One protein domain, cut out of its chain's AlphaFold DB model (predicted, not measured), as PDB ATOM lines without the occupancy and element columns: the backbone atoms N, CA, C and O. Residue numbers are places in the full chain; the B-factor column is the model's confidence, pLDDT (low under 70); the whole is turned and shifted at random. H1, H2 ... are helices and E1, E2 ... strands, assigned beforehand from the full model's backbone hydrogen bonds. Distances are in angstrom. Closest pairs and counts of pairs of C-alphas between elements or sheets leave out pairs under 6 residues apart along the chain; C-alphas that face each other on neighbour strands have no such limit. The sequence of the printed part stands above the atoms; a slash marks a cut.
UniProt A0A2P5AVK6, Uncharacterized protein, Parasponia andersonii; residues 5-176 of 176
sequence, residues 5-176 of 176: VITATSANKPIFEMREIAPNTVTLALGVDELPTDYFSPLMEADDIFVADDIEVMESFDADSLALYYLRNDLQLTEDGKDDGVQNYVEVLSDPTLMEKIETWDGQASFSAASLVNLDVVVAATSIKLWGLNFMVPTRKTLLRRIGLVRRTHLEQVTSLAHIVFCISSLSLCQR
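This is residues 5 to 176 of the 176 residues of an uncharacterized protein of Parasponia andersonii (UniProt A0A2P5AVK6). A body built on a small sheet of four parallel strands, E1, E2, E4 and E3, with the short helices H1 to H6 set round it, has a long arm that sticks out at residues 127 to 153. H7 leads from the body into this arm, a stretch with no named element folds back, and H8 returns past the sheet, the two long helices making a corner near their first residues. The printed part has 172 residues, with eight named helices and four named strands in the order E1 E2 H1 E3 H2 H3 H4 H5 H6 E4 H7 H8, and its class is mixed, helices and strands. It is only just compact, close to loose, with a radius of gyration of the C-alphas of 18.6 A, and elongated, spanning 60 by 37 by 30 A.

E1, residues 5 to 7, begins at C-alpha 5 at (-18.473, -92.250, -33.855) and is 6.6 A long. E2, residues 26 to 29, is 10.0 A long. H1, residues 40 to 45, spans 8.8 A, and E3, residues 49 to 52, 10.1 A. H2, residues 55 to 61, spans 10.0 A; H3, residues 65 to 72, 10.1 A; H4, residues 80 to 83, 5.0 A; H5, residues 89 to 94, 8.6 A; H6, residues 96 to 104, 12.2 A. E4, residues 109 to 112, is 10.1 A long. H7, residues 117 to 134, runs 26.0 A from C-alpha 117 at (-0.374, -79.324, -23.634). H8, residues 153 to 174, runs 30.1 A to C-alpha 174 at (-30.284, -81.008, -35.266), with a kink of 28 degrees near residue 162.

In the sheet, E1 and E3 are edge strands. E1 and E2 are parallel at 6 degrees, with N 28 and O 5 2.8 A apart. E2 and E4 stand at 14 degrees, with N 111 and O 27 at 2.8 A, and E4 and E3 at 6 degrees, with N 110 and O 49 at 2.8 A; these pairs are within hydrogen-bond range. E3, H2 to H6 and E4 form a strand-helix-strand unit, two parallel neighbour strands with helices between them along the chain. E2, H1 and E3 form a split unit, with E4 between its strands and a right-handed crossover. H1, H3, H5 and H8 are on the sheet but only graze it; H6 is only just on it, with 5 pairs of C-alphas within 10 A, and also only grazes it. H2 and H3 touch, closest at the C-alphas of Glu 59 and Ala 67, 5.3 A, at a steep tilt of 69.5 degrees, only just short of about perpendicular. H3 and H4 are close but not clearly touching, with the C-alphas of Tyr 70 and Gly 81 closest at 7.6 A. H5 and H6 only just touch, only at the corner, with 3 pairs of C-alphas within 8 A, the closest being Val 92 and Leu 98 at 5.8 A. H8 touches H6 with residues 167 to 171 alone, closest at the C-alphas of Glu 103 and Leu 171, 6.2 A, at a shallow tilt of 30 degrees, the same way. H7 touches H8 with residues 119 to 123 alone, closest at the C-alphas of Val 122 and Val 158, 6.7 A, about perpendicular at 87 degrees. Every O i to N i+4 pair is within hydrogen-bond range in H1, H2, H3, H5, H6 and H7, against 16 of 18 in H8; H4 is too short for such a pair.

The C-alphas of Arg 19 and Arg 140, the two farthest apart, are 60.7 A apart. Without residues 127 to 153, which stand free, the body spans 38 by 36 by 29 A. The links E1 to E2 and H7 to H8 are long, 18 residues each. The printed part has no cut and ends at the chain's last residue, 176. The mean pLDDT of the printed part is 77.8; residues 132 to 176 are under 70.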
ATOM      1  N   VAL A   5     -19.496 -91.264 -34.219       93.31
ATOM      2  CA  VAL A   5     -18.473 -92.250 -33.855       93.31
ATOM      3  C   VAL A   5     -17.345 -91.536 -33.125       93.31
ATOM      4  O   VAL A   5     -16.791 -90.569 -33.631       93.31
ATOM      5  N   ILE A   6     -16.996 -92.024 -31.935       94.31
ATOM      6  CA  ILE A   6     -15.793 -91.597 -31.217       94.31
ATOM      7  C   ILE A   6     -14.867 -92.798 -31.134       94.31
ATOM      8  O   ILE A   6     -15.276 -93.849 -30.630       94.31
ATOM      9  N   THR A   7     -13.627 -92.639 -31.582       94.19
ATOM     10  CA  THR A   7     -12.576 -93.633 -31.354       94.19
ATOM     11  C   THR A   7     -11.671 -93.122 -30.239       94.19
ATOM     12  O   THR A   7     -11.317 -91.947 -30.211       94.19
ATOM     13  N   ALA A   8     -11.395 -93.965 -29.246       93.56
ATOM     14  CA  ALA A   8     -10.648 -93.582 -28.049       93.56
ATOM     15  C   ALA A   8     -10.019 -94.814 -27.386       93.56
ATOM     16  O   ALA A   8     -10.223 -95.076 -26.196       93.56
ATOM     17  N   THR A   9      -9.335 -95.643 -28.170       92.25
ATOM     18  CA  THR A   9      -8.679 -96.854 -27.665       92.25
ATOM     19  C   THR A   9      -7.153 -96.729 -27.761       92.25
ATOM     20  O   THR A   9      -6.598 -95.673 -28.051       92.25
ATOM     21  N   SER A  10      -6.452 -97.812 -27.427       90.62
ATOM     22  CA  SER A  10      -4.991 -97.932 -27.561       90.62
ATOM     23  C   SER A  10      -4.608 -98.950 -28.640       90.62
ATOM     24  O   SER A  10      -3.525 -99.530 -28.602       90.62
ATOM     25  N   ALA A  11      -5.523 -99.230 -29.574       91.25
ATOM     26  CA  ALA A  11      -5.370-100.312 -30.539       91.25
ATOM     27  C   ALA A  11      -4.229-100.079 -31.541       91.25
ATOM     28  O   ALA A  11      -3.636-101.067 -31.979       91.25
ATOM     29  N   ASN A  12      -3.928 -98.815 -31.883       92.06
ATOM     30  CA  ASN A  12      -2.950 -98.420 -32.912       92.06
ATOM     31  C   ASN A  12      -3.095 -99.230 -34.214       92.06
ATOM     32  O   ASN A  12      -2.113 -99.707 -34.781       92.06
ATOM     33  N   LYS A  13      -4.348 -99.458 -34.610       95.31
ATOM     34  CA  LYS A  13      -4.782-100.097 -35.853       95.31
ATOM     35  C   LYS A  13      -6.288 -99.856 -36.027       95.31
ATOM     36  O   LYS A  13      -6.967 -99.687 -35.001       95.31
ATOM     37  N   PRO A  14      -6.823 -99.932 -37.259       96.56
ATOM     38  CA  PRO A  14      -8.248 -99.757 -37.499       96.56
ATOM     39  C   PRO A  14      -9.092-100.673 -36.605       96.56
ATOM     40  O   PRO A  14      -8.820-101.876 -36.500       96.56
ATOM     41  N   ILE A  15     -10.097-100.101 -35.935       96.38
ATOM     42  CA  ILE A  15     -10.963-100.831 -34.986       96.38
ATOM     43  C   ILE A  15     -12.327-101.217 -35.581       96.38
ATOM     44  O   ILE A  15     -13.077-101.962 -34.952       96.38
ATOM     45  N   PHE A  16     -12.622-100.734 -36.787       95.06
ATOM     46  CA  PHE A  16     -13.763-101.105 -37.624       95.06
ATOM     47  C   PHE A  16     -13.393-100.930 -39.101       95.06
ATOM     48  O   PHE A  16     -12.344-100.377 -39.435       95.06
ATOM     49  N   GLU A  17     -14.253-101.419 -39.986       94.56
ATOM     50  CA  GLU A  17     -14.119-101.305 -41.435       94.56
ATOM     51  C   GLU A  17     -15.000-100.181 -42.005       94.56
ATOM     52  O   GLU A  17     -16.031 -99.829 -41.432       94.56
ATOM     53  N   MET A  18     -14.657 -99.665 -43.191       92.88
ATOM     54  CA  MET A  18     -15.399 -98.575 -43.844       92.88
ATOM     55  C   MET A  18     -16.899 -98.881 -44.026       92.88
ATOM     56  O   MET A  18     -17.746 -98.015 -43.833       92.88
ATOM     57  N   ARG A  19     -17.262-100.143 -44.300       92.81
ATOM     58  CA  ARG A  19     -18.669-100.583 -44.432       92.81
ATOM     59  C   ARG A  19     -19.495-100.471 -43.147       92.81
ATOM     60  O   ARG A  19     -20.718-100.589 -43.195       92.81
ATOM     61  N   GLU A  20     -18.839-100.332 -41.999       92.75
ATOM     62  CA  GLU A  20     -19.490-100.184 -40.697       92.75
ATOM     63  C   GLU A  20     -19.834 -98.720 -40.392       92.75
ATOM     64  O   GLU A  20     -20.627 -98.449 -39.486       92.75
ATOM     65  N   ILE A  21     -19.300 -97.782 -41.181       91.00
ATOM     66  CA  ILE A  21     -19.597 -96.356 -41.093       91.00
ATOM     67  C   ILE A  21     -20.867 -96.070 -41.892       91.00
ATOM     68  O   ILE A  21     -20.996 -96.440 -43.059       91.00
ATOM     69  N   ALA A  22     -21.843 -95.428 -41.251       90.56
ATOM     70  CA  ALA A  22     -23.049 -95.009 -41.948       90.56
ATOM     71  C   ALA A  22     -22.758 -93.789 -42.838       90.56
ATOM     72  O   ALA A  22     -21.905 -92.974 -42.480       90.56
ATOM     73  N   PRO A  23     -23.516 -93.584 -43.926       86.50
ATOM     74  CA  PRO A  23     -23.505 -92.306 -44.627       86.50
ATOM     75  C   PRO A  23     -23.769 -91.149 -43.656       86.50
ATOM     76  O   PRO A  23     -24.574 -91.297 -42.730       86.50
ATOM     77  N   ASN A  24     -23.109 -90.013 -43.880       89.38
ATOM     78  CA  ASN A  24     -23.260 -88.785 -43.093       89.38
ATOM     79  C   ASN A  24     -22.904 -88.958 -41.603       89.38
ATOM     80  O   ASN A  24     -23.470 -88.303 -40.726       89.38
ATOM     81  N   THR A  25     -22.002 -89.894 -41.297       91.50
ATOM     82  CA  THR A  25     -21.485 -90.059 -39.937       91.50
ATOM     83  C   THR A  25     -20.544 -88.913 -39.607       91.50
ATOM     84  O   THR A  25     -19.697 -88.551 -40.414       91.50
ATOM     85  N   VAL A  26     -20.642 -88.381 -38.395       93.06
ATOM     86  CA  VAL A  26     -19.612 -87.494 -37.857       93.06
ATOM     87  C   VAL A  26     -18.673 -88.307 -36.969       93.06
ATOM     88  O   VAL A  26     -19.120 -89.010 -36.058       93.06
ATOM     89  N   THR A  27     -17.376 -88.209 -37.231       94.50
ATOM     90  CA  THR A  27     -16.339 -88.967 -36.527       94.50
ATOM     91  C   THR A  27     -15.464 -88.039 -35.700       94.50
ATOM     92  O   THR A  27     -15.061 -86.982 -36.175       94.50
ATOM     93  N   LEU A  28     -15.144 -88.449 -34.475       94.56
ATOM     94  CA  LEU A  28     -14.136 -87.837 -33.618       94.56
ATOM     95  C   LEU A  28     -13.054 -88.877 -33.305       94.56
ATOM     96  O   LEU A  28     -13.293 -89.810 -32.533       94.56
ATOM     97  N   ALA A  29     -11.876 -88.717 -33.902       92.62
ATOM     98  CA  ALA A  29     -10.728 -89.581 -33.660       92.62
ATOM     99  C   ALA A  29      -9.885 -89.031 -32.505       92.62
ATOM    100  O   ALA A  29      -9.344 -87.929 -32.589       92.62
ATOM    101  N   LEU A  30      -9.791 -89.800 -31.417       90.94
ATOM    102  CA  LEU A  30      -8.928 -89.497 -30.265       90.94
ATOM    103  C   LEU A  30      -7.756 -90.481 -30.133       90.94
ATOM    104  O   LEU A  30      -6.864 -90.262 -29.317       90.94
ATOM    105  N   GLY A  31      -7.786 -91.587 -30.880       89.69
ATOM    106  CA  GLY A  31      -6.699 -92.558 -30.951       89.69
ATOM    107  C   GLY A  31      -5.839 -92.376 -32.202       89.69
ATOM    108  O   GLY A  31      -6.259 -91.759 -33.178       89.69
ATOM    109  N   VAL A  32      -4.637 -92.955 -32.172       91.44
ATOM    110  CA  VAL A  32      -3.600 -92.681 -33.178       91.44
ATOM    111  C   VAL A  32      -3.928 -93.278 -34.550       91.44
ATOM    112  O   VAL A  32      -3.821 -92.600 -35.549       91.44
ATOM    113  N   ASP A  33      -4.362 -94.531 -34.652       95.12
ATOM    114  CA  ASP A  33      -4.531 -95.199 -35.961       95.12
ATOM    115  C   ASP A  33      -5.818 -96.023 -36.010       95.12
ATOM    116  O   ASP A  33      -5.794 -97.207 -36.308       95.12
ATOM    117  N   GLU A  34      -6.938 -95.452 -35.574       95.69
ATOM    118  CA  GLU A  34      -8.160 -96.215 -35.292       95.69
ATOM    119  C   GLU A  34      -9.193 -96.190 -36.417       95.69
ATOM    120  O   GLU A  34     -10.093 -97.036 -36.427       95.69
ATOM    121  N   LEU A  35      -9.071 -95.254 -37.358       96.25
ATOM    122  CA  LEU A  35      -9.967 -95.168 -38.507       96.25
ATOM    123  C   LEU A  35      -9.533 -96.120 -39.632       96.25
ATOM    124  O   LEU A  35      -8.349 -96.444 -39.737       96.25
ATOM    125  N   PRO A  36     -10.469 -96.579 -40.485       95.62
ATOM    126  CA  PRO A  36     -10.131 -97.368 -41.664       95.62
ATOM    127  C   PRO A  36      -9.091 -96.665 -42.543       95.62
ATOM    128  O   PRO A  36      -9.111 -95.448 -42.702       95.62
ATOM    129  N   THR A  37      -8.188 -97.430 -43.153       90.19
ATOM    130  CA  THR A  37      -7.123 -96.868 -44.004       90.19
ATOM    131  C   THR A  37      -7.676 -96.145 -45.236       90.19
ATOM    132  O   THR A  37      -7.085 -95.180 -45.705       90.19
ATOM    133  N   ASP A  38      -8.822 -96.594 -45.738       93.19
ATOM    134  CA  ASP A  38      -9.566 -96.031 -46.864       93.19
ATOM    135  C   ASP A  38     -10.606 -94.980 -46.436       93.19
ATOM    136  O   ASP A  38     -11.447 -94.588 -47.238       93.19
ATOM    137  N   TYR A  39     -10.556 -94.510 -45.185       95.31
ATOM    138  CA  TYR A  39     -11.544 -93.579 -44.642       95.31
ATOM    139  C   TYR A  39     -11.491 -92.190 -45.283       95.31
ATOM    140  O   TYR A  39     -12.535 -91.622 -45.567       95.31
ATOM    141  N   PHE A  40     -10.302 -91.622 -45.499       95.00
ATOM    142  CA  PHE A  40     -10.175 -90.200 -45.844       95.00
ATOM    143  C   PHE A  40     -10.401 -89.896 -47.325       95.00
ATOM    144  O   PHE A  40     -11.042 -88.901 -47.649       95.00
ATOM    145  N   SER A  41      -9.939 -90.771 -48.221       92.62
ATOM    146  CA  SER A  41     -10.019 -90.542 -49.671       92.62
ATOM    147  C   SER A  41     -11.455 -90.290 -50.174       92.62
ATOM    148  O   SER A  41     -11.655 -89.284 -50.852       92.62
ATOM    149  N   PRO A  42     -12.480 -91.085 -49.806       91.44
ATOM    150  CA  PRO A  42     -13.857 -90.826 -50.239       91.44
ATOM    151  C   PRO A  42     -14.448 -89.523 -49.690       91.44
ATOM    152  O   PRO A  42     -15.269 -88.899 -50.353       91.44
ATOM    153  N   LEU A  43     -14.047 -89.119 -48.482       90.88
ATOM    154  CA  LEU A  43     -14.529 -87.890 -47.848       90.88
ATOM    155  C   LEU A  43     -13.905 -86.656 -48.521       90.88
ATOM    156  O   LEU A  43     -14.584 -85.655 -48.729       90.88
ATOM    157  N   MET A  44     -12.629 -86.739 -48.914       91.31
ATOM    158  CA  MET A  44     -11.948 -85.684 -49.678       91.31
ATOM    159  C   MET A  44     -12.587 -85.509 -51.058       91.31
ATOM    160  O   MET A  44     -12.867 -84.391 -51.477       91.31
ATOM    161  N   GLU A  45     -12.911 -86.611 -51.739       90.69
ATOM    162  CA  GLU A  45     -13.633 -86.577 -53.020       90.69
ATOM    163  C   GLU A  45     -15.045 -85.977 -52.904       90.69
ATOM    164  O   GLU A  45     -15.565 -85.426 -53.877       90.69
ATOM    165  N   ALA A  46     -15.668 -86.088 -51.729       89.56
ATOM    166  CA  ALA A  46     -17.006 -85.582 -51.450       89.56
ATOM    167  C   ALA A  46     -17.041 -84.109 -50.997       89.56
ATOM    168  O   ALA A  46     -18.140 -83.578 -50.828       89.56
ATOM    169  N   ASP A  47     -15.884 -83.450 -50.834       87.06
ATOM    170  CA  ASP A  47     -15.771 -82.105 -50.237       87.06
ATOM    171  C   ASP A  47     -16.422 -82.038 -48.832       87.06
ATOM    172  O   ASP A  47     -17.100 -81.069 -48.461       87.06
ATOM    173  N   ASP A  48     -16.254 -83.120 -48.058       92.50
ATOM    174  CA  ASP A  48     -16.725 -83.231 -46.675       92.50
ATOM    175  C   ASP A  48     -15.903 -82.352 -45.712       92.50
ATOM    176  O   ASP A  48     -14.871 -81.769 -46.044       92.50
ATOM    177  N   ILE A  49     -16.373 -82.227 -44.467       92.94
ATOM    178  CA  ILE A  49     -15.718 -81.377 -43.467       92.94
ATOM    179  C   ILE A  49     -14.589 -82.129 -42.756       92.94
ATOM    180  O   ILE A  49     -14.832 -83.125 -42.070       92.94
ATOM    181  N   PHE A  50     -13.378 -81.571 -42.810       95.12
ATOM    182  CA  PHE A  50     -12.222 -82.013 -42.029       95.12
ATOM    183  C   PHE A  50     -11.745 -80.911 -41.091       95.12
ATOM    184  O   PHE A  50     -11.330 -79.836 -41.527       95.12
ATOM    185  N   VAL A  51     -11.780 -81.191 -39.791       94.56
ATOM    186  CA  VAL A  51     -11.287 -80.268 -38.769       94.56
ATOM    187  C   VAL A  51     -10.225 -80.965 -37.937       94.56
ATOM    188  O   VAL A  51     -10.485 -81.974 -37.284       94.56
ATOM    189  N   ALA A  52      -9.029 -80.399 -37.952       93.62
ATOM    190  CA  ALA A  52      -7.887 -80.821 -37.162       93.62
ATOM    191  C   ALA A  52      -7.665 -79.843 -36.003       93.62
ATOM    192  O   ALA A  52      -7.982 -78.661 -36.116       93.62
ATOM    193  N   ASP A  53      -7.126 -80.314 -34.882       89.00
ATOM    194  CA  ASP A  53      -6.788 -79.437 -33.755       89.00
ATOM    195  C   ASP A  53      -5.640 -78.481 -34.125       89.00
ATOM    196  O   ASP A  53      -5.825 -77.263 -34.187       89.00
ATOM    197  N   ASP A  54      -4.483 -79.057 -34.460       90.69
ATOM    198  CA  ASP A  54      -3.290 -78.349 -34.926       90.69
ATOM    199  C   ASP A  54      -2.526 -79.248 -35.910       90.69
ATOM    200  O   ASP A  54      -1.886 -80.224 -35.510       90.69
ATOM    201  N   ILE A  55      -2.622 -78.940 -37.205       94.81
ATOM    202  CA  ILE A  55      -2.028 -79.755 -38.271       94.81
ATOM    203  C   ILE A  55      -0.499 -79.831 -38.195       94.81
ATOM    204  O   ILE A  55       0.063 -80.854 -38.574       94.81
ATOM    205  N   GLU A  56       0.183 -78.801 -37.680       93.81
ATOM    206  CA  GLU A  56       1.648 -78.801 -37.567       93.81
ATOM    207  C   GLU A  56       2.096 -79.795 -36.490       93.81
ATOM    208  O   GLU A  56       3.026 -80.586 -36.684       93.81
ATOM    209  N   VAL A  57       1.404 -79.782 -35.346       91.62
ATOM    210  CA  VAL A  57       1.634 -80.746 -34.266       91.62
ATOM    211  C   VAL A  57       1.245 -82.148 -34.717       91.62
ATOM    212  O   VAL A  57       1.983 -83.100 -34.469       91.62
ATOM    213  N   MET A  58       0.102 -82.290 -35.384       94.00
ATOM    214  CA  MET A  58      -0.378 -83.589 -35.840       94.00
ATOM    215  C   MET A  58       0.585 -84.243 -36.830       94.00
ATOM    216  O   MET A  58       0.916 -85.411 -36.639       94.00
ATOM    217  N   GLU A  59       1.084 -83.488 -37.814       95.75
ATOM    218  CA  GLU A  59       2.088 -83.958 -38.774       95.75
ATOM    219  C   GLU A  59       3.403 -84.341 -38.083       95.75
ATOM    220  O   GLU A  59       3.967 -85.395 -38.350       95.75
ATOM    221  N   SER A  60       3.881 -83.517 -37.145       94.12
ATOM    222  CA  SER A  60       5.179 -83.738 -36.491       94.12
ATOM    223  C   SER A  60       5.231 -84.989 -35.607       94.12
ATOM    224  O   SER A  60       6.318 -85.498 -35.323       94.12
ATOM    225  N   PHE A  61       4.080 -85.434 -35.097       90.62
ATOM    226  CA  PHE A  61       3.985 -86.513 -34.111       90.62
ATOM    227  C   PHE A  61       3.202 -87.729 -34.597       90.62
ATOM    228  O   PHE A  61       2.986 -88.637 -33.792       90.62
ATOM    229  N   ASP A  62       2.769 -87.746 -35.859       92.31
ATOM    230  CA  ASP A  62       1.876 -88.775 -36.393       92.31
ATOM    231  C   ASP A  62       0.666 -88.982 -35.466       92.31
ATOM    232  O   ASP A  62       0.339 -90.100 -35.067       92.31
ATOM    233  N   ALA A  63       0.082 -87.868 -35.008       87.88
ATOM    234  CA  ALA A  63      -0.714 -87.844 -33.779       87.88
ATOM    235  C   ALA A  63      -2.032 -88.627 -33.875       87.88
ATOM    236  O   ALA A  63      -2.581 -89.033 -32.848       87.88
ATOM    237  N   ASP A  64      -2.547 -88.813 -35.090       93.50
ATOM    238  CA  ASP A  64      -3.833 -89.436 -35.353       93.50
ATOM    239  C   ASP A  64      -3.901 -90.099 -36.744       93.50
ATOM    240  O   ASP A  64      -2.934 -90.138 -37.511       93.50
ATOM    241  N   SER A  65      -5.083 -90.639 -37.067       95.50
ATOM    242  CA  SER A  65      -5.293 -91.399 -38.299       95.50
ATOM    243  C   SER A  65      -5.218 -90.504 -39.534       95.50
ATOM    244  O   SER A  65      -4.823 -90.988 -40.593       95.50
ATOM    245  N   LEU A  66      -5.566 -89.218 -39.402       96.25
ATOM    246  CA  LEU A  66      -5.443 -88.233 -40.472       96.25
ATOM    247  C   LEU A  66      -3.969 -87.951 -40.775       96.25
ATOM    248  O   LEU A  66      -3.555 -88.090 -41.922       96.25
ATOM    249  N   ALA A  67      -3.152 -87.640 -39.766       95.69
ATOM    250  CA  ALA A  67      -1.714 -87.434 -39.956       95.69
ATOM    251  C   ALA A  67      -1.038 -88.667 -40.577       95.69
ATOM    252  O   ALA A  67      -0.290 -88.558 -41.548       95.69
ATOM    253  N   LEU A  68      -1.381 -89.862 -40.079       96.12
ATOM    254  CA  LEU A  68      -0.882 -91.114 -40.639       96.12
ATOM    255  C   LEU A  68      -1.340 -91.355 -42.078       96.12
ATOM    256  O   LEU A  68      -0.593 -91.960 -42.844       96.12
ATOM    257  N   TYR A  69      -2.544 -90.925 -42.460       96.44
ATOM    258  CA  TYR A  69      -3.006 -91.023 -43.842       96.44
ATOM    259  C   TYR A  69      -2.094 -90.232 -44.785       96.44
ATOM    260  O   TYR A  69      -1.625 -90.806 -45.767       96.44
ATOM    261  N   TYR A  70      -1.776 -88.974 -44.465       97.00
ATOM    262  CA  TYR A  70      -0.858 -88.172 -45.283       97.00
ATOM    263  C   TYR A  70       0.539 -88.793 -45.325       97.00
ATOM    264  O   TYR A  70       1.055 -89.062 -46.410       97.00
ATOM    265  N   LEU A  71       1.090 -89.165 -44.162       96.38
ATOM    266  CA  LEU A  71       2.401 -89.812 -44.077       96.38
ATOM    267  C   LEU A  71       2.488 -91.079 -44.945       96.38
ATOM    268  O   LEU A  71       3.469 -91.292 -45.653       96.38
ATOM    269  N   ARG A  72       1.466 -91.943 -44.896       96.00
ATOM    270  CA  ARG A  72       1.433 -93.221 -45.633       96.00
ATOM    271  C   ARG A  72       1.352 -93.054 -47.144       96.00
ATOM    272  O   ARG A  72       1.693 -93.996 -47.856       96.00
ATOM    273  N   ASN A  73       0.871 -91.907 -47.613       96.38
ATOM    274  CA  ASN A  73       0.747 -91.590 -49.030       96.38
ATOM    275  C   ASN A  73       1.896 -90.701 -49.533       96.38
ATOM    276  O   ASN A  73       1.814 -90.197 -50.649       96.38
ATOM    277  N   ASP A  74       2.962 -90.535 -48.737       97.38
ATOM    278  CA  ASP A  74       4.094 -89.648 -49.032       97.38
ATOM    279  C   ASP A  74       3.661 -88.177 -49.250       97.38
ATOM    280  O   ASP A  74       4.251 -87.462 -50.062       97.38
ATOM    281  N   LEU A  75       2.632 -87.735 -48.516       96.94
ATOM    282  CA  LEU A  75       2.065 -86.381 -48.535       96.94
ATOM    283  C   LEU A  75       2.338 -85.638 -47.214       96.94
ATOM    284  O   LEU A  75       2.625 -86.252 -46.183       96.94
ATOM    285  N   GLN A  76       2.209 -84.314 -47.235       97.62
ATOM    286  CA  GLN A  76       2.324 -83.422 -46.080       97.62
ATOM    287  C   GLN A  76       0.938 -82.936 -45.650       97.62
ATOM    288  O   GLN A  76       0.218 -82.303 -46.415       97.62
ATOM    289  N   LEU A  77       0.558 -83.177 -44.396       97.38
ATOM    290  CA  LEU A  77      -0.705 -82.679 -43.846       97.38
ATOM    291  C   LEU A  77      -0.735 -81.138 -43.804       97.38
ATOM    292  O   LEU A  77      -1.797 -80.534 -43.935       97.38
ATOM    293  N   THR A  78       0.416 -80.495 -43.617       96.88
ATOM    294  CA  THR A  78       0.533 -79.031 -43.548       96.88
ATOM    295  C   THR A  78       0.408 -78.336 -44.908       96.88
ATOM    296  O   THR A  78      -0.052 -77.194 -44.950       96.88
ATOM    297  N   GLU A  79       0.777 -79.012 -46.000       96.06
ATOM    298  CA  GLU A  79       0.683 -78.505 -47.377       96.06
ATOM    299  C   GLU A  79      -0.507 -79.142 -48.106       96.06
ATOM    300  O   GLU A  79      -1.533 -78.489 -48.290       96.06
ATOM    301  N   ASP A  80      -0.419 -80.435 -48.425       97.38
ATOM    302  CA  ASP A  80      -1.461 -81.174 -49.146       97.38
ATOM    303  C   ASP A  80      -2.778 -81.209 -48.356       97.38
ATOM    304  O   ASP A  80      -3.856 -81.053 -48.920       97.38
ATOM    305  N   GLY A  81      -2.711 -81.324 -47.026       95.75
ATOM    306  CA  GLY A  81      -3.915 -81.312 -46.195       95.75
ATOM    307  C   GLY A  81      -4.690 -80.003 -46.245       95.75
ATOM    308  O   GLY A  81      -5.922 -80.013 -46.214       95.75
ATOM    309  N   LYS A  82      -4.004 -78.865 -46.382       94.44
ATOM    310  CA  LYS A  82      -4.680 -77.580 -46.594       94.44
ATOM    311  C   LYS A  82      -5.376 -77.527 -47.946       94.44
ATOM    312  O   LYS A  82      -6.503 -77.031 -48.010       94.44
ATOM    313  N   ASP A  83      -4.723 -78.039 -48.983       94.75
ATOM    314  CA  ASP A  83      -5.274 -78.093 -50.337       94.75
ATOM    315  C   ASP A  83      -6.488 -79.035 -50.423       94.75
ATOM    316  O   ASP A  83      -7.461 -78.718 -51.107       94.75
ATOM    317  N   ASP A  84      -6.489 -80.115 -49.636       94.44
ATOM    318  CA  ASP A  84      -7.616 -81.045 -49.466       94.44
ATOM    319  C   ASP A  84      -8.730 -80.507 -48.542       94.44
ATOM    320  O   ASP A  84      -9.727 -81.185 -48.286       94.44
ATOM    321  N   GLY A  85      -8.584 -79.285 -48.016       93.69
ATOM    322  CA  GLY A  85      -9.614 -78.608 -47.229       93.69
ATOM    323  C   GLY A  85      -9.556 -78.837 -45.715       93.69
ATOM    324  O   GLY A  85     -10.443 -78.351 -45.009       93.69
ATOM    325  N   VAL A  86      -8.517 -79.486 -45.176       95.44
ATOM    326  CA  VAL A  86      -8.332 -79.653 -43.724       95.44
ATOM    327  C   VAL A  86      -8.147 -78.291 -43.052       95.44
ATOM    328  O   VAL A  86      -7.189 -77.557 -43.302       95.44
ATOM    329  N   GLN A  87      -9.062 -77.946 -42.148       95.00
ATOM    330  CA  GLN A  87      -9.010 -76.688 -41.403       95.00
ATOM    331  C   GLN A  87      -8.477 -76.916 -39.992       95.00
ATOM    332  O   GLN A  87      -8.889 -77.860 -39.313       95.00
ATOM    333  N   ASN A  88      -7.612 -76.014 -39.516       92.75
ATOM    334  CA  ASN A  88      -7.312 -75.987 -38.089       92.75
ATOM    335  C   ASN A  88      -8.537 -75.480 -37.345       92.75
ATOM    336  O   ASN A  88      -9.222 -74.547 -37.766       92.75
ATOM    337  N   TYR A  89      -8.761 -76.022 -36.168       87.00
ATOM    338  CA  TYR A  89      -9.904 -75.665 -35.363       87.00
ATOM    339  C   TYR A  89      -9.914 -74.170 -34.972       87.00
ATOM    340  O   TYR A  89     -10.970 -73.536 -34.935       87.00
ATOM    341  N   VAL A  90      -8.742 -73.558 -34.770       86.88
ATOM    342  CA  VAL A  90      -8.617 -72.103 -34.549       86.88
ATOM    343  C   VAL A  90      -9.120 -71.282 -35.741       86.88
ATOM    344  O   VAL A  90      -9.705 -70.215 -35.538       86.88
ATOM    345  N   GLU A  91      -8.917 -71.758 -36.968       90.62
ATOM    346  CA  GLU A  91      -9.387 -71.085 -38.186       90.62
ATOM    347  C   GLU A  91     -10.907 -71.173 -38.273       90.62
ATOM    348  O   GLU A  91     -11.568 -70.151 -38.443       90.62
ATOM    349  N   VAL A  92     -11.455 -72.367 -38.025       90.38
ATOM    350  CA  VAL A  92     -12.899 -72.608 -37.960       90.38
ATOM    351  C   VAL A  92     -13.569 -71.664 -36.962       90.38
ATOM    352  O   VAL A  92     -14.510 -70.966 -37.316       90.38
ATOM    353  N   LEU A  93     -13.061 -71.567 -35.731       86.31
ATOM    354  CA  LEU A  93     -13.622 -70.667 -34.715       86.31
ATOM    355  C   LEU A  93     -13.565 -69.185 -35.087       86.31
ATOM    356  O   LEU A  93     -14.363 -68.387 -34.592       86.31
ATOM    357  N   SER A  94     -12.561 -68.814 -35.874       90.56
ATOM    358  CA  SER A  94     -12.332 -67.432 -36.286       90.56
ATOM    359  C   SER A  94     -13.185 -67.044 -37.495       90.56
ATOM    360  O   SER A  94     -13.289 -65.853 -37.793       90.56
ATOM    361  N   ASP A  95     -13.807 -68.021 -38.162       91.00
ATOM    362  CA  ASP A  95     -14.651 -67.846 -39.338       91.00
ATOM    363  C   ASP A  95     -16.126 -68.184 -39.018       91.00
ATOM    364  O   ASP A  95     -16.526 -69.352 -38.982       91.00
ATOM    365  N   PRO A  96     -16.983 -67.164 -38.819       90.44
ATOM    366  CA  PRO A  96     -18.405 -67.366 -38.557       90.44
ATOM    367  C   PRO A  96     -19.145 -68.119 -39.670       90.44
ATOM    368  O   PRO A  96     -20.123 -68.803 -39.383       90.44
ATOM    369  N   THR A  97     -18.708 -67.995 -40.927       92.19
ATOM    370  CA  THR A  97     -19.335 -68.670 -42.068       92.19
ATOM    371  C   THR A  97     -18.993 -70.155 -42.074       92.19
ATOM    372  O   THR A  97     -19.876 -70.978 -42.311       92.19
ATOM    373  N   LEU A  98     -17.748 -70.521 -41.754       87.88
ATOM    374  CA  LEU A  98     -17.383 -71.928 -41.561       87.88
ATOM    375  C   LEU A  98     -18.093 -72.535 -40.347       87.88
ATOM    376  O   LEU A  98     -18.564 -73.667 -40.430       87.88
ATOM    377  N   MET A  99     -18.239 -71.782 -39.253       88.50
ATOM    378  CA  MET A  99     -19.034 -72.223 -38.103       88.50
ATOM    379  C   MET A  99     -20.495 -72.491 -38.480       88.50
ATOM    380  O   MET A  99     -21.017 -73.550 -38.144       88.50
ATOM    381  N   GLU A 100     -21.142 -71.588 -39.220       88.75
ATOM    382  CA  GLU A 100     -22.517 -71.790 -39.702       88.75
ATOM    383  C   GLU A 100     -22.620 -73.001 -40.646       88.75
ATOM    384  O   GLU A 100     -23.553 -73.803 -40.524       88.75
ATOM    385  N   LYS A 101     -21.636 -73.192 -41.542       89.06
ATOM    386  CA  LYS A 101     -21.544 -74.387 -42.400       89.06
ATOM    387  C   LYS A 101     -21.493 -75.655 -41.549       89.06
ATOM    388  O   LYS A 101     -22.250 -76.579 -41.817       89.06
ATOM    389  N   ILE A 102     -20.646 -75.694 -40.519       87.19
ATOM    390  CA  ILE A 102     -20.515 -76.851 -39.623       87.19
ATOM    391  C   ILE A 102     -21.805 -77.093 -38.842       87.19
ATOM    392  O   ILE A 102     -22.226 -78.236 -38.733       87.19
ATOM    393  N   GLU A 103     -22.450 -76.053 -38.312       84.50
ATOM    394  CA  GLU A 103     -23.689 -76.180 -37.527       84.50
ATOM    395  C   GLU A 103     -24.876 -76.694 -38.350       84.50
ATOM    396  O   GLU A 103     -25.766 -77.359 -37.810       84.50
ATOM    397  N   THR A 104     -24.891 -76.390 -39.646       87.06
ATOM    398  CA  THR A 104     -25.951 -76.789 -40.582       87.06
ATOM    399  C   THR A 104     -25.588 -78.009 -41.429       87.06
ATOM    400  O   THR A 104     -26.410 -78.444 -42.237       87.06
ATOM    401  N   TRP A 105     -24.396 -78.581 -41.234       88.88
ATOM    402  CA  TRP A 105     -23.881 -79.686 -42.037       88.88
ATOM    403  C   TRP A 105     -24.715 -80.960 -41.871       88.88
ATOM    404  O   TRP A 105     -24.946 -81.438 -40.755       88.88
ATOM    405  N   ASP A 106     -25.141 -81.539 -42.991       87.12
ATOM    406  CA  ASP A 106     -25.896 -82.794 -43.040       87.12
ATOM    407  C   ASP A 106     -25.125 -83.949 -43.700       87.12
ATOM    408  O   ASP A 106     -25.642 -85.070 -43.730       87.12
ATOM    409  N   GLY A 107     -23.901 -83.686 -44.176       89.00
ATOM    410  CA  GLY A 107     -22.963 -84.649 -44.753       89.00
ATOM    411  C   GLY A 107     -22.069 -85.332 -43.715       89.00
ATOM    412  O   GLY A 107     -22.339 -85.314 -42.510       89.00
ATOM    413  N   GLN A 108     -20.990 -85.961 -44.179       92.25
ATOM    414  CA  GLN A 108     -20.017 -86.614 -43.306       92.25
ATOM    415  C   GLN A 108     -18.967 -85.597 -42.840       92.25
ATOM    416  O   GLN A 108     -18.685 -84.604 -43.504       92.25
ATOM    417  N   ALA A 109     -18.441 -85.779 -41.631       93.56
ATOM    418  CA  ALA A 109     -17.407 -84.898 -41.102       93.56
ATOM    419  C   ALA A 109     -16.416 -85.680 -40.244       93.56
ATOM    420  O   ALA A 109     -16.797 -86.612 -39.529       93.56
ATOM    421  N   SER A 110     -15.148 -85.288 -40.292       94.81
ATOM    422  CA  SER A 110     -14.079 -85.878 -39.497       94.81
ATOM    423  C   SER A 110     -13.403 -84.821 -38.640       94.81
ATOM    424  O   SER A 110     -12.900 -83.816 -39.141       94.81
ATOM    425  N   PHE A 111     -13.374 -85.080 -37.339       94.88
ATOM    426  CA  PHE A 111     -12.696 -84.273 -36.343       94.88
ATOM    427  C   PHE A 111     -11.519 -85.065 -35.785       94.88
ATOM    428  O   PHE A 111     -11.695 -86.172 -35.266       94.88
ATOM    429  N   SER A 112     -10.336 -84.475 -35.868       92.62
ATOM    430  CA  SER A 112      -9.081 -85.078 -35.438       92.62
ATOM    431  C   SER A 112      -8.461 -84.247 -34.326       92.62
ATOM    432  O   SER A 112      -8.254 -83.043 -34.485       92.62
ATOM    433  N   ALA A 113      -8.181 -84.880 -33.189       86.19
ATOM    434  CA  ALA A 113      -7.624 -84.203 -32.023       86.19
ATOM    435  C   ALA A 113      -6.170 -84.614 -31.774       86.19
ATOM    436  O   ALA A 113      -5.850 -85.801 -31.757       86.19
ATOM    437  N   ALA A 114      -5.312 -83.634 -31.487       81.94
ATOM    438  CA  ALA A 114      -3.990 -83.872 -30.926       81.94
ATOM    439  C   ALA A 114      -4.017 -83.624 -29.414       81.94
ATOM    440  O   ALA A 114      -4.759 -82.786 -28.904       81.94
ATOM    441  N   SER A 115      -3.182 -84.335 -28.656       74.44
ATOM    442  CA  SER A 115      -3.002 -84.027 -27.233       74.44
ATOM    443  C   SER A 115      -2.155 -82.760 -27.076       74.44
ATOM    444  O   SER A 115      -0.932 -82.832 -26.943       74.44
ATOM    445  N   LEU A 116      -2.794 -81.589 -27.107       75.62
ATOM    446  CA  LEU A 116      -2.106 -80.314 -26.933       75.62
ATOM    447  C   LEU A 116      -1.951 -79.944 -25.450       75.62
ATOM    448  O   LEU A 116      -2.917 -79.801 -24.701       75.62
ATOM    449  N   VAL A 117      -0.709 -79.689 -25.027       76.81
ATOM    450  CA  VAL A 117      -0.374 -79.324 -23.634       76.81
ATOM    451  C   VAL A 117      -1.062 -78.028 -23.188       76.81
ATOM    452  O   VAL A 117      -1.359 -77.841 -22.005       76.81
ATOM    453  N   ASN A 118      -1.309 -77.101 -24.119       73.88
ATOM    454  CA  ASN A 118      -2.014 -75.858 -23.812       73.88
ATOM    455  C   ASN A 118      -3.419 -76.150 -23.262       73.88
ATOM    456  O   ASN A 118      -3.828 -75.503 -22.299       73.88
ATOM    457  N   LEU A 119      -4.116 -77.155 -23.785       72.62
ATOM    458  CA  LEU A 119      -5.445 -77.510 -23.338       72.62
ATOM    459  C   LEU A 119      -5.433 -77.977 -21.882       72.62
ATOM    460  O   LEU A 119      -6.192 -77.457 -21.059       72.62
ATOM    461  N   ASP A 120      -4.521 -78.885 -21.544       75.06
ATOM    462  CA  ASP A 120      -4.370 -79.395 -20.181       75.06
ATOM    463  C   ASP A 120      -4.136 -78.261 -19.179       75.06
ATOM    464  O   ASP A 120      -4.778 -78.191 -18.125       75.06
ATOM    465  N   VAL A 121      -3.251 -77.320 -19.524       76.81
ATOM    466  CA  VAL A 121      -2.940 -76.161 -18.679       76.81
ATOM    467  C   VAL A 121      -4.179 -75.303 -18.455       76.81
ATOM    468  O   VAL A 121      -4.432 -74.860 -17.328       76.81
ATOM    469  N   VAL A 122      -4.960 -75.049 -19.501       77.50
ATOM    470  CA  VAL A 122      -6.095 -74.137 -19.395       77.50
ATOM    471  C   VAL A 122      -7.287 -74.811 -18.691       77.50
ATOM    472  O   VAL A 122      -7.928 -74.180 -17.840       77.50
ATOM    473  N   VAL A 123      -7.539 -76.104 -18.931       73.88
ATOM    474  CA  VAL A 123      -8.527 -76.898 -18.175       73.88
ATOM    475  C   VAL A 123      -8.144 -76.968 -16.695       73.88
ATOM    476  O   VAL A 123      -8.994 -76.732 -15.827       73.88
ATOM    477  N   ALA A 124      -6.866 -77.198 -16.381       73.88
ATOM    478  CA  ALA A 124      -6.371 -77.213 -15.008       73.88
ATOM    479  C   ALA A 124      -6.524 -75.843 -14.326       73.88
ATOM    480  O   ALA A 124      -7.063 -75.758 -13.220       73.88
ATOM    481  N   ALA A 125      -6.115 -74.755 -14.986       74.44
ATOM    482  CA  ALA A 125      -6.242 -73.399 -14.451       74.44
ATOM    483  C   ALA A 125      -7.709 -73.017 -14.191       74.44
ATOM    484  O   ALA A 125      -8.034 -72.429 -13.153       74.44
ATOM    485  N   THR A 126      -8.607 -73.385 -15.108       77.31
ATOM    486  CA  THR A 126     -10.049 -73.146 -14.973       77.31
ATOM    487  C   THR A 126     -10.637 -73.949 -13.823       77.31
ATOM    488  O   THR A 126     -11.363 -73.394 -12.997       77.31
ATOM    489  N   SER A 127     -10.258 -75.221 -13.707       74.31
ATOM    490  CA  SER A 127     -10.653 -76.076 -12.591       74.31
ATOM    491  C   SER A 127     -10.208 -75.458 -11.267       74.31
ATOM    492  O   SER A 127     -11.042 -75.201 -10.401       74.31
ATOM    493  N   ILE A 128      -8.930 -75.098 -11.125       77.19
ATOM    494  CA  ILE A 128      -8.400 -74.453  -9.912       77.19
ATOM    495  C   ILE A 128      -9.195 -73.191  -9.558       77.19
ATOM    496  O   ILE A 128      -9.514 -72.974  -8.390       77.19
ATOM    497  N   LYS A 129      -9.556 -72.367 -10.549       77.31
ATOM    498  CA  LYS A 129     -10.364 -71.162 -10.327       77.31
ATOM    499  C   LYS A 129     -11.770 -71.497  -9.822       77.31
ATOM    500  O   LYS A 129     -12.228 -70.850  -8.886       77.31
ATOM    501  N   LEU A 130     -12.445 -72.484 -10.410       75.88
ATOM    502  CA  LEU A 130     -13.788 -72.907  -9.993       75.88
ATOM    503  C   LEU A 130     -13.778 -73.504  -8.579       75.88
ATOM    504  O   LEU A 130     -14.578 -73.111  -7.732       75.88
ATOM    505  N   TRP A 131     -12.825 -74.392  -8.291       73.56
ATOM    506  CA  TRP A 131     -12.662 -74.989  -6.965       73.56
ATOM    507  C   TRP A 131     -12.240 -73.955  -5.912       73.56
ATOM    508  O   TRP A 131     -12.761 -73.972  -4.800       73.56
ATOM    509  N   GLY A 132     -11.369 -73.004  -6.263       64.62
ATOM    510  CA  GLY A 132     -10.966 -71.895  -5.392       64.62
ATOM    511  C   GLY A 132     -12.046 -70.826  -5.176       64.62
ATOM    512  O   GLY A 132     -11.954 -70.059  -4.221       64.62
ATOM    513  N   LEU A 133     -13.074 -70.764  -6.031       56.56
ATOM    514  CA  LEU A 133     -14.278 -69.954  -5.810       56.56
ATOM    515  C   LEU A 133     -15.291 -70.678  -4.907       56.56
ATOM    516  O   LEU A 133     -15.946 -70.027  -4.096       56.56
ATOM    517  N   ASN A 134     -15.388 -72.010  -5.008       51.25
ATOM    518  CA  ASN A 134     -16.284 -72.836  -4.186       51.25
ATOM    519  C   ASN A 134     -15.736 -73.122  -2.779       51.25
ATOM    520  O   ASN A 134     -16.507 -73.284  -1.835       51.25
ATOM    521  N   PHE A 135     -14.415 -73.127  -2.607       44.34
ATOM    522  CA  PHE A 135     -13.769 -73.070  -1.302       44.34
ATOM    523  C   PHE A 135     -13.235 -71.661  -1.082       44.34
ATOM    524  O   PHE A 135     -12.141 -71.324  -1.525       44.34
ATOM    525  N   MET A 136     -13.990 -70.840  -0.349       40.31
ATOM    526  CA  MET A 136     -13.479 -69.596   0.221       40.31
ATOM    527  C   MET A 136     -12.364 -69.936   1.226       40.31
ATOM    528  O   MET A 136     -12.602 -70.018   2.427       40.31
ATOM    529  N   VAL A 137     -11.146 -70.173   0.733       41.91
ATOM    530  CA  VAL A 137      -9.922 -70.250   1.534       41.91
ATOM    531  C   VAL A 137      -9.494 -68.810   1.803       41.91
ATOM    532  O   VAL A 137      -9.046 -68.113   0.886       41.91
ATOM    533  N   PRO A 138      -9.611 -68.303   3.042       47.50
ATOM    534  CA  PRO A 138      -9.098 -66.992   3.354       47.50
ATOM    535  C   PRO A 138      -7.603 -67.159   3.597       47.50
ATOM    536  O   PRO A 138      -7.222 -67.602   4.671       47.50
ATOM    537  N   THR A 139      -6.734 -66.824   2.637       45.31
ATOM    538  CA  THR A 139      -5.478 -66.110   2.949       45.31
ATOM    539  C   THR A 139      -4.630 -65.710   1.730       45.31
ATOM    540  O   THR A 139      -4.220 -66.520   0.912       45.31
ATOM    541  N   ARG A 140      -4.243 -64.424   1.768       39.72
ATOM    542  CA  ARG A 140      -2.979 -63.815   1.295       39.72
ATOM    543  C   ARG A 140      -2.788 -63.542  -0.206       39.72
ATOM    544  O   ARG A 140      -2.023 -64.190  -0.904       39.72
ATOM    545  N   LYS A 141      -3.383 -62.417  -0.621       42.12
ATOM    546  CA  LYS A 141      -2.815 -61.175  -1.220       42.12
ATOM    547  C   LYS A 141      -1.417 -61.103  -1.896       42.12
ATOM    548  O   LYS A 141      -1.094 -60.013  -2.357       42.12
ATOM    549  N   THR A 142      -0.610 -62.151  -2.056       38.78
ATOM    550  CA  THR A 142       0.769 -61.993  -2.587       38.78
ATOM    551  C   THR A 142       1.020 -62.663  -3.943       38.78
ATOM    552  O   THR A 142       1.993 -62.324  -4.607       38.78
ATOM    553  N   LEU A 143       0.122 -63.523  -4.439       39.59
ATOM    554  CA  LEU A 143       0.313 -64.207  -5.733       39.59
ATOM    555  C   LEU A 143      -0.344 -63.502  -6.939       39.59
ATOM    556  O   LEU A 143      -0.234 -63.959  -8.071       39.59
ATOM    557  N   LEU A 144      -1.029 -62.373  -6.728       40.06
ATOM    558  CA  LEU A 144      -1.836 -61.723  -7.774       40.06
ATOM    559  C   LEU A 144      -1.080 -60.699  -8.636       40.06
ATOM    560  O   LEU A 144      -1.648 -60.188  -9.595       40.06
ATOM    561  N   ARG A 145       0.201 -60.410  -8.361       33.28
ATOM    562  CA  ARG A 145       0.990 -59.475  -9.192       33.28
ATOM    563  C   ARG A 145       1.686 -60.112 -10.402       33.28
ATOM    564  O   ARG A 145       2.136 -59.370 -11.264       33.28
ATOM    565  N   ARG A 146       1.740 -61.447 -10.511       35.00
ATOM    566  CA  ARG A 146       2.329 -62.148 -11.678       35.00
ATOM    567  C   ARG A 146       1.309 -62.773 -12.637       35.00
ATOM    568  O   ARG A 146       1.652 -63.028 -13.779       35.00
ATOM    569  N   ILE A 147       0.053 -62.937 -12.216       43.12
ATOM    570  CA  ILE A 147      -1.041 -63.501 -13.039       43.12
ATOM    571  C   ILE A 147      -1.795 -62.389 -13.809       43.12
ATOM    572  O   ILE A 147      -2.768 -62.627 -14.517       43.12
ATOM    573  N   GLY A 148      -1.333 -61.137 -13.713       33.72
ATOM    574  CA  GLY A 148      -1.914 -59.987 -14.418       33.72
ATOM    575  C   GLY A 148      -1.721 -59.989 -15.940       33.72
ATOM    576  O   GLY A 148      -2.248 -59.099 -16.598       33.72
ATOM    577  N   LEU A 149      -1.003 -60.972 -16.495       34.00
ATOM    578  CA  LEU A 149      -0.687 -61.078 -17.922       34.00
ATOM    579  C   LEU A 149      -1.218 -62.382 -18.549       34.00
ATOM    580  O   LEU A 149      -0.610 -62.935 -19.451       34.00
ATOM    581  N   VAL A 150      -2.344 -62.904 -18.056       41.47
ATOM    582  CA  VAL A 150      -3.091 -64.004 -18.702       41.47
ATOM    583  C   VAL A 150      -4.522 -63.524 -18.942       41.47
ATOM    584  O   VAL A 150      -5.487 -64.030 -18.373       41.47
ATOM    585  N   ARG A 151      -4.678 -62.426 -19.689       47.06
ATOM    586  CA  ARG A 151      -5.993 -61.833 -19.979       47.06
ATOM    587  C   ARG A 151      -6.125 -61.459 -21.452       47.06
ATOM    588  O   ARG A 151      -5.917 -60.307 -21.811       47.06
ATOM    589  N   ARG A 152      -6.515 -62.445 -22.264       36.78
ATOM    590  CA  ARG A 152      -7.678 -62.404 -23.180       36.78
ATOM    591  C   ARG A 152      -7.752 -63.671 -24.036       36.78
ATOM    592  O   ARG A 152      -8.804 -64.283 -24.063       36.78
ATOM    593  N   THR A 153      -6.625 -64.139 -24.561       39.56
ATOM    594  CA  THR A 153      -6.556 -65.272 -25.504       39.56
ATOM    595  C   THR A 153      -6.866 -66.641 -24.881       39.56
ATOM    596  O   THR A 153      -7.514 -67.480 -25.489       39.56
ATOM    597  N   HIS A 154      -6.473 -66.883 -23.626       39.31
ATOM    598  CA  HIS A 154      -6.666 -68.200 -22.992       39.31
ATOM    599  C   HIS A 154      -8.097 -68.486 -22.521       39.31
ATOM    600  O   HIS A 154      -8.451 -69.643 -22.321       39.31
ATOM    601  N   LEU A 155      -8.921 -67.454 -22.308       36.38
ATOM    602  CA  LEU A 155     -10.324 -67.674 -21.948       36.38
ATOM    603  C   LEU A 155     -11.122 -68.144 -23.169       36.38
ATOM    604  O   LEU A 155     -12.019 -68.961 -23.003       36.38
ATOM    605  N   GLU A 156     -10.737 -67.678 -24.363       39.09
ATOM    606  CA  GLU A 156     -11.338 -68.052 -25.645       39.09
ATOM    607  C   GLU A 156     -11.164 -69.552 -25.915       39.09
ATOM    608  O   GLU A 156     -12.147 -70.197 -26.265       39.09
ATOM    609  N   GLN A 157      -9.991 -70.131 -25.615       37.72
ATOM    610  CA  GLN A 157      -9.687 -71.562 -25.816       37.72
ATOM    611  C   GLN A 157     -10.515 -72.533 -24.941       37.72
ATOM    612  O   GLN A 157     -10.894 -73.604 -25.403       37.72
ATOM    613  N   VAL A 158     -10.873 -72.181 -23.696       39.75
ATOM    614  CA  VAL A 158     -11.725 -73.061 -22.846       39.75
ATOM    615  C   VAL A 158     -13.186 -72.995 -23.243       39.75
ATOM    616  O   VAL A 158     -13.872 -74.016 -23.263       39.75
ATOM    617  N   THR A 159     -13.680 -71.790 -23.539       42.00
ATOM    618  CA  THR A 159     -15.023 -71.630 -24.109       42.00
ATOM    619  C   THR A 159     -15.130 -72.338 -25.445       42.00
ATOM    620  O   THR A 159     -16.180 -72.876 -25.761       42.00
ATOM    621  N   SER A 160     -14.029 -72.397 -26.181       44.66
ATOM    622  CA  SER A 160     -13.921 -73.076 -27.453       44.66
ATOM    623  C   SER A 160     -14.074 -74.599 -27.312       44.66
ATOM    624  O   SER A 160     -14.912 -75.155 -27.998       44.66
ATOM    625  N   LEU A 161     -13.435 -75.289 -26.363       43.78
ATOM    626  CA  LEU A 161     -13.651 -76.742 -26.197       43.78
ATOM    627  C   LEU A 161     -14.993 -77.139 -25.582       43.78
ATOM    628  O   LEU A 161     -15.569 -78.163 -25.953       43.78
ATOM    629  N   ALA A 162     -15.545 -76.295 -24.709       46.03
ATOM    630  CA  ALA A 162     -16.953 -76.404 -24.350       46.03
ATOM    631  C   ALA A 162     -17.847 -76.188 -25.584       46.03
ATOM    632  O   ALA A 162     -18.828 -76.910 -25.728       46.03
ATOM    633  N   HIS A 163     -17.480 -75.277 -26.496       43.31
ATOM    634  CA  HIS A 163     -18.113 -75.139 -27.806       43.31
ATOM    635  C   HIS A 163     -17.859 -76.337 -28.727       43.31
ATOM    636  O   HIS A 163     -18.773 -76.664 -29.449       43.31
ATOM    637  N   ILE A 164     -16.730 -77.056 -28.693       51.16
ATOM    638  CA  ILE A 164     -16.535 -78.283 -29.495       51.16
ATOM    639  C   ILE A 164     -17.527 -79.342 -29.048       51.16
ATOM    640  O   ILE A 164     -18.314 -79.836 -29.848       51.16
ATOM    641  N   VAL A 165     -17.539 -79.653 -27.750       51.25
ATOM    642  CA  VAL A 165     -18.493 -80.620 -27.202       51.25
ATOM    643  C   VAL A 165     -19.917 -80.129 -27.445       51.25
ATOM    644  O   VAL A 165     -20.766 -80.936 -27.798       51.25
ATOM    645  N   PHE A 166     -20.190 -78.827 -27.334       43.94
ATOM    646  CA  PHE A 166     -21.510 -78.248 -27.589       43.94
ATOM    647  C   PHE A 166     -21.911 -78.247 -29.071       43.94
ATOM    648  O   PHE A 166     -23.056 -78.574 -29.349       43.94
ATOM    649  N   CYS A 167     -21.025 -77.949 -30.019       47.53
ATOM    650  CA  CYS A 167     -21.275 -77.953 -31.465       47.53
ATOM    651  C   CYS A 167     -21.434 -79.388 -31.959       47.53
ATOM    652  O   CYS A 167     -22.408 -79.684 -32.639       47.53
ATOM    653  N   ILE A 168     -20.583 -80.313 -31.503       52.38
ATOM    654  CA  ILE A 168     -20.746 -81.754 -31.729       52.38
ATOM    655  C   ILE A 168     -22.070 -82.259 -31.122       52.38
ATOM    656  O   ILE A 168     -22.816 -83.009 -31.754       52.38
ATOM    657  N   SER A 169     -22.420 -81.812 -29.912       42.75
ATOM    658  CA  SER A 169     -23.702 -82.159 -29.278       42.75
ATOM    659  C   SER A 169     -24.896 -81.560 -30.028       42.75
ATOM    660  O   SER A 169     -25.927 -82.225 -30.142       42.75
ATOM    661  N   SER A 170     -24.758 -80.338 -30.551       40.84
ATOM    662  CA  SER A 170     -25.779 -79.595 -31.303       40.84
ATOM    663  C   SER A 170     -26.002 -80.193 -32.692       40.84
ATOM    664  O   SER A 170     -27.151 -80.355 -33.092       40.84
ATOM    665  N   LEU A 171     -24.941 -80.662 -33.356       47.34
ATOM    666  CA  LEU A 171     -25.013 -81.496 -34.559       47.34
ATOM    667  C   LEU A 171     -25.823 -82.774 -34.301       47.34
ATOM    668  O   LEU A 171     -26.703 -83.126 -35.084       47.34
ATOM    669  N   SER A 172     -25.637 -83.421 -33.143       43.38
ATOM    670  CA  SER A 172     -26.449 -84.593 -32.764       43.38
ATOM    671  C   SER A 172     -27.927 -84.267 -32.459       43.38
ATOM    672  O   SER A 172     -28.786 -85.150 -32.529       43.38
ATOM    673  N   LEU A 173     -28.233 -83.011 -32.105       40.16
ATOM    674  CA  LEU A 173     -29.578 -82.524 -31.769       40.16
ATOM    675  C   LEU A 173     -30.356 -82.033 -33.000       40.16
ATOM    676  O   LEU A 173     -31.563 -82.254 -33.049       40.16
ATOM    677  N   CYS A 174     -29.686 -81.435 -33.992       37.31
ATOM    678  CA  CYS A 174     -30.284 -81.008 -35.266       37.31
ATOM    679  C   CYS A 174     -30.662 -82.185 -36.183       37.31
ATOM    680  O   CYS A 174     -31.523 -82.044 -37.043       37.31
ATOM    681  N   GLN A 175     -30.066 -83.365 -35.982       43.12
ATOM    682  CA  GLN A 175     -30.336 -84.567 -36.780       43.12
ATOM    683  C   GLN A 175     -31.479 -85.461 -36.233       43.12
ATOM    684  O   GLN A 175     -31.530 -86.656 -36.574       43.12
ATOM    685  N   ARG A 176     -32.357 -84.924 -35.369       37.81
ATOM    686  CA  ARG A 176     -33.549 -85.604 -34.824       37.81
ATOM    687  C   ARG A 176     -34.835 -85.237 -35.547       37.81
ATOM    688  O   ARG A 176     -35.037 -84.037 -35.815       37.81
TER     689      ARG A 176